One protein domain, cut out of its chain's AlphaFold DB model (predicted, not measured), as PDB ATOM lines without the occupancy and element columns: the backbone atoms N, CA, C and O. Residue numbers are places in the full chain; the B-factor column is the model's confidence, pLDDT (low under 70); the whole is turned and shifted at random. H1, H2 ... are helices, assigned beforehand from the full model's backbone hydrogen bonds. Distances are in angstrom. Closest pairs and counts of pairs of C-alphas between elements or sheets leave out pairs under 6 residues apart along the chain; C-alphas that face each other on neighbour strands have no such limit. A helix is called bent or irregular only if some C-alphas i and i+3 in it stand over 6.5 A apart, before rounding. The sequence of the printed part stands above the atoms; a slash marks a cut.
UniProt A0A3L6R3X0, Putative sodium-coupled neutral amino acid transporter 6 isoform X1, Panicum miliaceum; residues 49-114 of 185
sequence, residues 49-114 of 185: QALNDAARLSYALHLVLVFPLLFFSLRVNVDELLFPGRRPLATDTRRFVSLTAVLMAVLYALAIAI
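What this domain is: This is residues 49 to 114 of the 185 residues of the protein "Putative sodium-coupled neutral amino acid transporter 6 isoform X1" of Panicum miliaceum (UniProt A0A3L6R3X0). A long helix, H1, and a shorter one, H2, make a lopsided V, with the link at its closed end. H1 makes the length, and its residues 49 to 70 stick out as a free arm. The printed part has 66 residues, with two named helices, H1 then H2, and no named strand; the class is all helix. It is only just loose, close to extended, with a radius of gyration of the C-alphas of 16.1 A and spans of 53 by 25 by 18 A.

How they stand to each other: H1, residues 49 to 82, has a kink of 30 degrees near residue 67. It is neither bent nor irregular, but only just: C-alphas 65 and 68 are 6.5 A apart. H2, residues 93 to 113, touches H1 with residues 99 to 103 alone, and H1 touches it with residues 75 to 79 alone. Their closest C-alphas, those of Arg 75 and Thr 100, are 7.1 A apart. They run opposite ways at a steep tilt of 50 degrees. Every O i to N i+4 pair is within hydrogen-bond range in H2, and 28 of 30 in H1.

Where its parts are: H1 begins at C-alpha 49 (116.830, -140.480, 301.246) and is 47.9 A long. H2 is 29.9 A long and ends at C-alpha 113 (106.043, -167.079, 313.505).

The domain as a whole: The two C-alphas farthest apart, those of Gln 49 and Gly 85, are 53.7 A apart. The printed part has no cut, and the link is short. Residues 84 to 91 have pLDDT under 70.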
ATOM      1  N   GLN A  49     117.711-139.331 301.482       77.38
ATOM      2  CA  GLN A  49     116.830-140.480 301.246       77.38
ATOM      3  C   GLN A  49     117.453-141.506 300.284       77.38
ATOM      4  O   GLN A  49     117.395-142.707 300.534       77.38
ATOM      5  N   ALA A  50     118.172-141.031 299.262       78.88
ATOM      6  CA  ALA A  50     118.900-141.880 298.319       78.88
ATOM      7  C   ALA A  50     119.948-142.793 298.989       78.88
ATOM      8  O   ALA A  50     120.194-143.899 298.516       78.88
ATOM      9  N   LEU A  51     120.568-142.347 300.085       81.25
ATOM     10  CA  LEU A  51     121.591-143.105 300.811       81.25
ATOM     11  C   LEU A  51     120.949-144.212 301.664       81.25
ATOM     12  O   LEU A  51     121.475-145.322 301.721       81.25
ATOM     13  N   ASN A  52     119.777-143.941 302.250       83.31
ATOM     14  CA  ASN A  52     118.960-144.952 302.929       83.31
ATOM     15  C   ASN A  52     118.451-146.020 301.948       83.31
ATOM     16  O   ASN A  52     118.603-147.218 302.192       83.31
ATOM     17  N   ASP A  53     117.916-145.594 300.803       84.56
ATOM     18  CA  ASP A  53     117.425-146.507 299.769       84.56
ATOM     19  C   ASP A  53     118.559-147.378 299.214       84.56
ATOM     20  O   ASP A  53     118.400-148.589 299.062       84.56
ATOM     21  N   ALA A  54     119.747-146.799 299.002       87.56
ATOM     22  CA  ALA A  54     120.935-147.546 298.605       87.56
ATOM     23  C   ALA A  54     121.381-148.560 299.676       87.56
ATOM     24  O   ALA A  54     121.732-149.696 299.344       87.56
ATOM     25  N   ALA A  55     121.341-148.199 300.963       86.94
ATOM     26  CA  ALA A  55     121.673-149.109 302.059       86.94
ATOM     27  C   ALA A  55     120.681-150.284 302.140       86.94
ATOM     28  O   ALA A  55     121.099-151.440 302.207       86.94
ATOM     29  N   ARG A  56     119.372-150.019 302.037       87.12
ATOM     30  CA  ARG A  56     118.336-151.066 302.026       87.12
ATOM     31  C   ARG A  56     118.449-151.965 300.802       87.12
ATOM     32  O   ARG A  56     118.392-153.184 300.943       87.12
ATOM     33  N   LEU A  57     118.656-151.390 299.617       90.38
ATOM     34  CA  LEU A  57     118.796-152.158 298.383       90.38
ATOM     35  C   LEU A  57     120.063-153.019 298.392       90.38
ATOM     36  O   LEU A  57     120.004-154.189 298.021       90.38
ATOM     37  N   SER A  58     121.193-152.472 298.849       91.06
ATOM     38  CA  SER A  58     122.446-153.231 298.952       91.06
ATOM     39  C   SER A  58     122.330-154.386 299.947       91.06
ATOM     40  O   SER A  58     122.790-155.488 299.650       91.06
ATOM     41  N   TYR A  59     121.646-154.180 301.077       90.06
ATOM     42  CA  TYR A  59     121.379-155.241 302.043       90.06
ATOM     43  C   TYR A  59     120.416-156.304 301.494       90.06
ATOM     44  O   TYR A  59     120.703-157.496 301.589       90.06
ATOM     45  N   ALA A  60     119.317-155.901 300.851       91.12
ATOM     46  CA  ALA A  60     118.378-156.833 300.229       91.12
ATOM     47  C   ALA A  60     119.062-157.683 299.146       91.12
ATOM     48  O   ALA A  60     118.926-158.907 299.135       91.12
ATOM     49  N   LEU A  61     119.860-157.050 298.281       92.88
ATOM     50  CA  LEU A  61     120.645-157.742 297.262       92.88
ATOM     51  C   LEU A  61     121.645-158.715 297.898       92.88
ATOM     52  O   LEU A  61     121.765-159.855 297.453       92.88
ATOM     53  N   HIS A  62     122.330-158.294 298.965       92.94
ATOM     54  CA  HIS A  62     123.245-159.152 299.710       92.94
ATOM     55  C   HIS A  62     122.537-160.397 300.264       92.94
ATOM     56  O   HIS A  62     123.025-161.510 300.068       92.94
ATOM     57  N   LEU A  63     121.368-160.238 300.890       91.06
ATOM     58  CA  LEU A  63     120.587-161.359 301.418       91.06
ATOM     59  C   LEU A  63     120.152-162.332 300.318       91.06
ATOM     60  O   LEU A  63     120.293-163.542 300.494       91.06
ATOM     61  N   VAL A  64     119.688-161.828 299.170       92.81
ATOM     62  CA  VAL A  64     119.297-162.662 298.018       92.81
ATOM     63  C   VAL A  64     120.474-163.491 297.498       92.81
ATOM     64  O   VAL A  64     120.288-164.643 297.112       92.81
ATOM     65  N   LEU A  65     121.690-162.939 297.513       91.44
ATOM     66  CA  LEU A  65     122.897-163.630 297.048       91.44
ATOM     67  C   LEU A  65     123.455-164.626 298.070       91.44
ATOM     68  O   LEU A  65     123.954-165.687 297.695       91.44
ATOM     69  N   VAL A  66     123.381-164.302 299.360       94.25
ATOM     70  CA  VAL A  66     123.923-165.144 300.435       94.25
ATOM     71  C   VAL A  66     122.976-166.287 300.797       94.25
ATOM     72  O   VAL A  66     123.435-167.380 301.135       94.25
ATOM     73  N   PHE A  67     121.663-166.082 300.680       91.38
ATOM     74  CA  PHE A  67     120.664-167.085 301.042       91.38
ATOM     75  C   PHE A  67     120.864-168.444 300.336       91.38
ATOM     76  O   PHE A  67     120.892-169.457 301.038       91.38
ATOM     77  N   PRO A  68     121.094-168.526 299.007       87.75
ATOM     78  CA  PRO A  68     121.353-169.796 298.327       87.75
ATOM     79  C   PRO A  68     122.574-170.545 298.870       87.75
ATOM     80  O   PRO A  68     122.543-171.770 298.979       87.75
ATOM     81  N   LEU A  69     123.636-169.819 299.234       89.00
ATOM     82  CA  LEU A  69     124.867-170.406 299.765       89.00
ATOM     83  C   LEU A  69     124.630-171.017 301.151       89.00
ATOM     84  O   LEU A  69     125.025-172.157 301.407       89.00
ATOM     85  N   LEU A  70     123.934-170.286 302.027       88.50
ATOM     86  CA  LEU A  70     123.580-170.767 303.362       88.50
ATOM     87  C   LEU A  70     122.596-171.939 303.295       88.50
ATOM     88  O   LEU A  70     122.798-172.952 303.964       88.50
ATOM     89  N   PHE A  71     121.571-171.840 302.446       88.38
ATOM     90  CA  PHE A  71     120.566-172.885 302.270       88.38
ATOM     91  C   PHE A  71     121.179-174.174 301.711       88.38
ATOM     92  O   PHE A  71     120.839-175.271 302.156       88.38
ATOM     93  N   PHE A  72     122.129-174.061 300.777       85.75
ATOM     94  CA  PHE A  72     122.890-175.204 300.281       85.75
ATOM     95  C   PHE A  72     123.662-175.900 301.406       85.75
ATOM     96  O   PHE A  72     123.569-177.120 301.546       85.75
ATOM     97  N   SER A  73     124.393-175.130 302.217       86.44
ATOM     98  CA  SER A  73     125.175-175.675 303.326       86.44
ATOM     99  C   SER A  73     124.271-176.358 304.356       86.44
ATOM    100  O   SER A  73     124.512-177.507 304.721       86.44
ATOM    101  N   LEU A  74     123.168-175.711 304.746       83.81
ATOM    102  CA  LEU A  74     122.173-176.275 305.659       83.81
ATOM    103  C   LEU A  74     121.608-177.597 305.132       83.81
ATOM    104  O   LEU A  74     121.552-178.582 305.861       83.81
ATOM    105  N   ARG A  75     121.251-177.644 303.847       84.69
ATOM    106  CA  ARG A  75     120.716-178.848 303.213       84.69
ATOM    107  C   ARG A  75     121.700-180.014 303.255       84.69
ATOM    108  O   ARG A  75     121.281-181.127 303.546       84.69
ATOM    109  N   VAL A  76     122.978-179.777 302.958       81.50
ATOM    110  CA  VAL A  76     124.006-180.832 302.999       81.50
ATOM    111  C   VAL A  76     124.184-181.357 304.425       81.50
ATOM    112  O   VAL A  76     124.160-182.567 304.620       81.50
ATOM    113  N   ASN A  77     124.263-180.464 305.418       82.38
ATOM    114  CA  ASN A  77     124.382-180.854 306.825       82.38
ATOM    115  C   ASN A  77     123.168-181.671 307.309       82.38
ATOM    116  O   ASN A  77     123.330-182.678 307.991       82.38
ATOM    117  N   VAL A  78     121.947-181.264 306.946       80.38
ATOM    118  CA  VAL A  78     120.718-181.987 307.320       80.38
ATOM    119  C   VAL A  78     120.629-183.341 306.614       80.38
ATOM    120  O   VAL A  78     120.193-184.318 307.220       80.38
ATOM    121  N   ASP A  79     121.049-183.424 305.351       79.88
ATOM    122  CA  ASP A  79     121.053-184.687 304.616       79.88
ATOM    123  C   ASP A  79     122.031-185.703 305.215       79.88
ATOM    124  O   ASP A  79     121.668-186.864 305.401       79.88
ATOM    125  N   GLU A  80     123.233-185.250 305.576       77.19
ATOM    126  CA  GLU A  80     124.243-186.073 306.241       77.19
ATOM    127  C   GLU A  80     123.781-186.526 307.634       77.19
ATOM    128  O   GLU A  80     123.975-187.686 308.002       77.19
ATOM    129  N   LEU A  81     123.096-185.648 308.379       75.94
ATOM    130  CA  LEU A  81     122.552-185.956 309.701       75.94
ATOM    131  C   LEU A  81     121.409-186.985 309.653       75.94
ATOM    132  O   LEU A  81     121.366-187.895 310.478       75.94
ATOM    133  N   LEU A  82     120.469-186.845 308.713       73.75
ATOM    134  CA  LEU A  82     119.289-187.715 308.623       73.75
ATOM    135  C   LEU A  82     119.577-189.055 307.934       73.75
ATOM    136  O   LEU A  82     118.872-190.037 308.173       73.75
ATOM    137  N   PHE A  83     120.590-189.110 307.069       72.81
ATOM    138  CA  PHE A  83     120.875-190.280 306.244       72.81
ATOM    139  C   PHE A  83     122.381-190.561 306.142       72.81
ATOM    140  O   PHE A  83     122.956-190.504 305.044       72.81
ATOM    141  N   PRO A  84     123.025-190.935 307.259       67.44
ATOM    142  CA  PRO A  84     124.438-191.275 307.253       67.44
ATOM    143  C   PRO A  84     124.703-192.447 306.290       67.44
ATOM    144  O   PRO A  84     124.085-193.508 306.383       67.44
ATOM    145  N   GLY A  85     125.614-192.251 305.330       61.72
ATOM    146  CA  GLY A  85     126.097-193.314 304.435       61.72
ATOM    147  C   GLY A  85     125.237-193.632 303.200       61.72
ATOM    148  O   GLY A  85     125.459-194.657 302.555       61.72
ATOM    149  N   ARG A  86     124.262-192.790 302.831       59.28
ATOM    150  CA  ARG A  86     123.507-192.937 301.566       59.28
ATOM    151  C   ARG A  86     124.216-192.240 300.391       59.28
ATOM    152  O   ARG A  86     125.058-191.371 300.581       59.28
ATOM    153  N   ARG A  87     123.870-192.647 299.159       58.72
ATOM    154  CA  ARG A  87     124.411-192.090 297.899       58.72
ATOM    155  C   ARG A  87     124.303-190.552 297.870       58.72
ATOM    156  O   ARG A  87     123.326-190.029 298.409       58.72
ATOM    157  N   PRO A  88     125.251-189.849 297.217       60.84
ATOM    158  CA  PRO A  88     125.260-188.388 297.160       60.84
ATOM    159  C   PRO A  88     123.932-187.838 296.619       60.84
ATOM    160  O   PRO A  88     123.375-188.386 295.666       60.84
ATOM    161  N   LEU A  89     123.443-186.732 297.201       57.34
ATOM    162  CA  LEU A  89     122.146-186.115 296.861       57.34
ATOM    163  C   LEU A  89     121.974-185.829 295.361       57.34
ATOM    164  O   LEU A  89     120.849-185.734 294.882       57.34
ATOM    165  N   ALA A  90     123.077-185.699 294.617       60.09
ATOM    166  CA  ALA A  90     123.084-185.467 293.175       60.09
ATOM    167  C   ALA A  90     122.434-186.601 292.357       60.09
ATOM    168  O   ALA A  90     122.083-186.386 291.201       60.09
ATOM    169  N   THR A  91     122.276-187.799 292.924       60.56
ATOM    170  CA  THR A  91     121.716-188.961 292.215       60.56
ATOM    171  C   THR A  91     120.197-189.105 292.382       60.56
ATOM    172  O   THR A  91     119.574-189.807 291.592       60.56
ATOM    173  N   ASP A  92     119.579-188.457 293.379       72.38
ATOM    174  CA  ASP A  92     118.158-188.653 293.708       72.38
ATOM    175  C   ASP A  92     117.374-187.331 293.721       72.38
ATOM    176  O   ASP A  92     117.259-186.636 294.736       72.38
ATOM    177  N   THR A  93     116.793-186.991 292.567       74.75
ATOM    178  CA  THR A  93     116.034-185.750 292.359       74.75
ATOM    179  C   THR A  93     114.799-185.650 293.257       74.75
ATOM    180  O   THR A  93     114.432-184.554 293.677       74.75
ATOM    181  N   ARG A  94     114.157-186.775 293.610       76.81
ATOM    182  CA  ARG A  94     112.968-186.763 294.484       76.81
ATOM    183  C   ARG A  94     113.345-186.420 295.920       76.81
ATOM    184  O   ARG A  94     112.673-185.611 296.563       76.81
ATOM    185  N   ARG A  95     114.445-186.991 296.410       73.50
ATOM    186  CA  ARG A  95     114.985-186.678 297.737       73.50
ATOM    187  C   ARG A  95     115.492-185.239 297.816       73.50
ATOM    188  O   ARG A  95     115.220-184.544 298.788       73.50
ATOM    189  N   PHE A  96     116.138-184.757 296.758       79.88
ATOM    190  CA  PHE A  96     116.594-183.372 296.659       79.88
ATOM    191  C   PHE A  96     115.444-182.357 296.742       79.88
ATOM    192  O   PHE A  96     115.515-181.391 297.510       79.88
ATOM    193  N   VAL A  97     114.379-182.575 295.961       83.50
ATOM    194  CA  VAL A  97     113.219-181.673 295.919       83.50
ATOM    195  C   VAL A  97     112.437-181.732 297.229       83.50
ATOM    196  O   VAL A  97     112.100-180.681 297.765       83.50
ATOM    197  N   SER A  98     112.201-182.924 297.785       84.88
ATOM    198  CA  SER A  98     111.481-183.067 299.061       84.88
ATOM    199  C   SER A  98     112.227-182.423 300.232       84.88
ATOM    200  O   SER A  98     111.621-181.660 300.977       84.88
ATOM    201  N   LEU A  99     113.541-182.641 300.358       83.62
ATOM    202  CA  LEU A  99     114.349-182.023 301.412       83.62
ATOM    203  C   LEU A  99     114.356-180.493 301.293       83.62
ATOM    204  O   LEU A  99     114.191-179.789 302.284       83.62
ATOM    205  N   THR A 100     114.495-179.981 300.069       87.19
ATOM    206  CA  THR A 100     114.454-178.539 299.796       87.19
ATOM    207  C   THR A 100     113.079-177.947 300.112       87.19
ATOM    208  O   THR A 100     113.007-176.906 300.758       87.19
ATOM    209  N   ALA A 101     111.990-178.609 299.715       88.31
ATOM    210  CA  ALA A 101     110.628-178.148 299.975       88.31
ATOM    211  C   ALA A 101     110.307-178.116 301.475       88.31
ATOM    212  O   ALA A 101     109.790-177.115 301.963       88.31
ATOM    213  N   VAL A 102     110.664-179.171 302.215       88.19
ATOM    214  CA  VAL A 102     110.464-179.234 303.672       88.19
ATOM    215  C   VAL A 102     111.288-178.160 304.374       88.19
ATOM    216  O   VAL A 102     110.750-177.413 305.186       88.19
ATOM    217  N   LEU A 103     112.574-178.032 304.037       85.81
ATOM    218  CA  LEU A 103     113.447-177.040 304.660       85.81
ATOM    219  C   LEU A 103     112.969-175.611 304.371       85.81
ATOM    220  O   LEU A 103     112.943-174.779 305.274       85.81
ATOM    221  N   MET A 104     112.524-175.338 303.143       89.81
ATOM    222  CA  MET A 104     111.960-174.040 302.777       89.81
ATOM    223  C   MET A 104     110.637-173.763 303.500       89.81
ATOM    224  O   MET A 104     110.432-172.653 303.981       89.81
ATOM    225  N   ALA A 105     109.766-174.767 303.635       89.31
ATOM    226  CA  ALA A 105     108.517-174.640 304.381       89.31
ATOM    227  C   ALA A 105     108.768-174.337 305.866       89.31
ATOM    228  O   ALA A 105     108.098-173.479 306.432       89.31
ATOM    229  N   VAL A 106     109.763-174.984 306.482       87.69
ATOM    230  CA  VAL A 106     110.166-174.713 307.870       87.69
ATOM    231  C   VAL A 106     110.715-173.293 308.018       87.69
ATOM    232  O   VAL A 106     110.294-172.578 308.923       87.69
ATOM    233  N   LEU A 107     111.608-172.856 307.121       88.69
ATOM    234  CA  LEU A 107     112.135-171.485 307.138       88.69
ATOM    235  C   LEU A 107     111.024-170.443 306.954       88.69
ATOM    236  O   LEU A 107     111.016-169.427 307.641       88.69
ATOM    237  N   TYR A 108     110.068-170.709 306.065       88.38
ATOM    238  CA  TYR A 108     108.926-169.829 305.834       88.38
ATOM    239  C   TYR A 108     107.980-169.772 307.039       88.38
ATOM    240  O   TYR A 108     107.579-168.689 307.459       88.38
ATOM    241  N   ALA A 109     107.672-170.919 307.649       88.25
ATOM    242  CA  ALA A 109     106.870-170.974 308.868       88.25
ATOM    243  C   ALA A 109     107.542-170.210 310.019       88.25
ATOM    244  O   ALA A 109     106.874-169.466 310.733       88.25
ATOM    245  N   LEU A 110     108.866-170.339 310.164       83.75
ATOM    246  CA  LEU A 110     109.636-169.595 311.159       83.75
ATOM    247  C   LEU A 110     109.599-168.082 310.897       83.75
ATOM    248  O   LEU A 110     109.428-167.312 311.840       83.75
ATOM    249  N   ALA A 111     109.699-167.666 309.631       85.25
ATOM    250  CA  ALA A 111     109.604-166.261 309.237       85.25
ATOM    251  C   ALA A 111     108.224-165.650 309.544       85.25
ATOM    252  O   ALA A 111     108.145-164.482 309.911       85.25
ATOM    253  N   ILE A 112     107.144-166.432 309.432       86.62
ATOM    254  CA  ILE A 112     105.796-165.992 309.830       86.62
ATOM    255  C   ILE A 112     105.659-165.949 311.359       86.62
ATOM    256  O   ILE A 112     105.043-165.033 311.897       86.62
ATOM    257  N   ALA A 113     106.205-166.943 312.061       84.56
ATOM    258  CA  ALA A 113     106.043-167.079 313.505       84.56
ATOM    259  C   ALA A 113     106.811-166.018 314.306       84.56
ATOM    260  O   ALA A 113     106.340-165.601 315.364       84.56
ATOM    261  N   ILE A 114     107.988-165.591 313.833       82.88
ATOM    262  CA  ILE A 114     108.860-164.658 314.557       82.88
ATOM    263  C   ILE A 114     109.176-163.448 313.663       82.88
ATOM    264  O   ILE A 114     110.157-163.470 312.921       82.88
TER     265      ILE A 114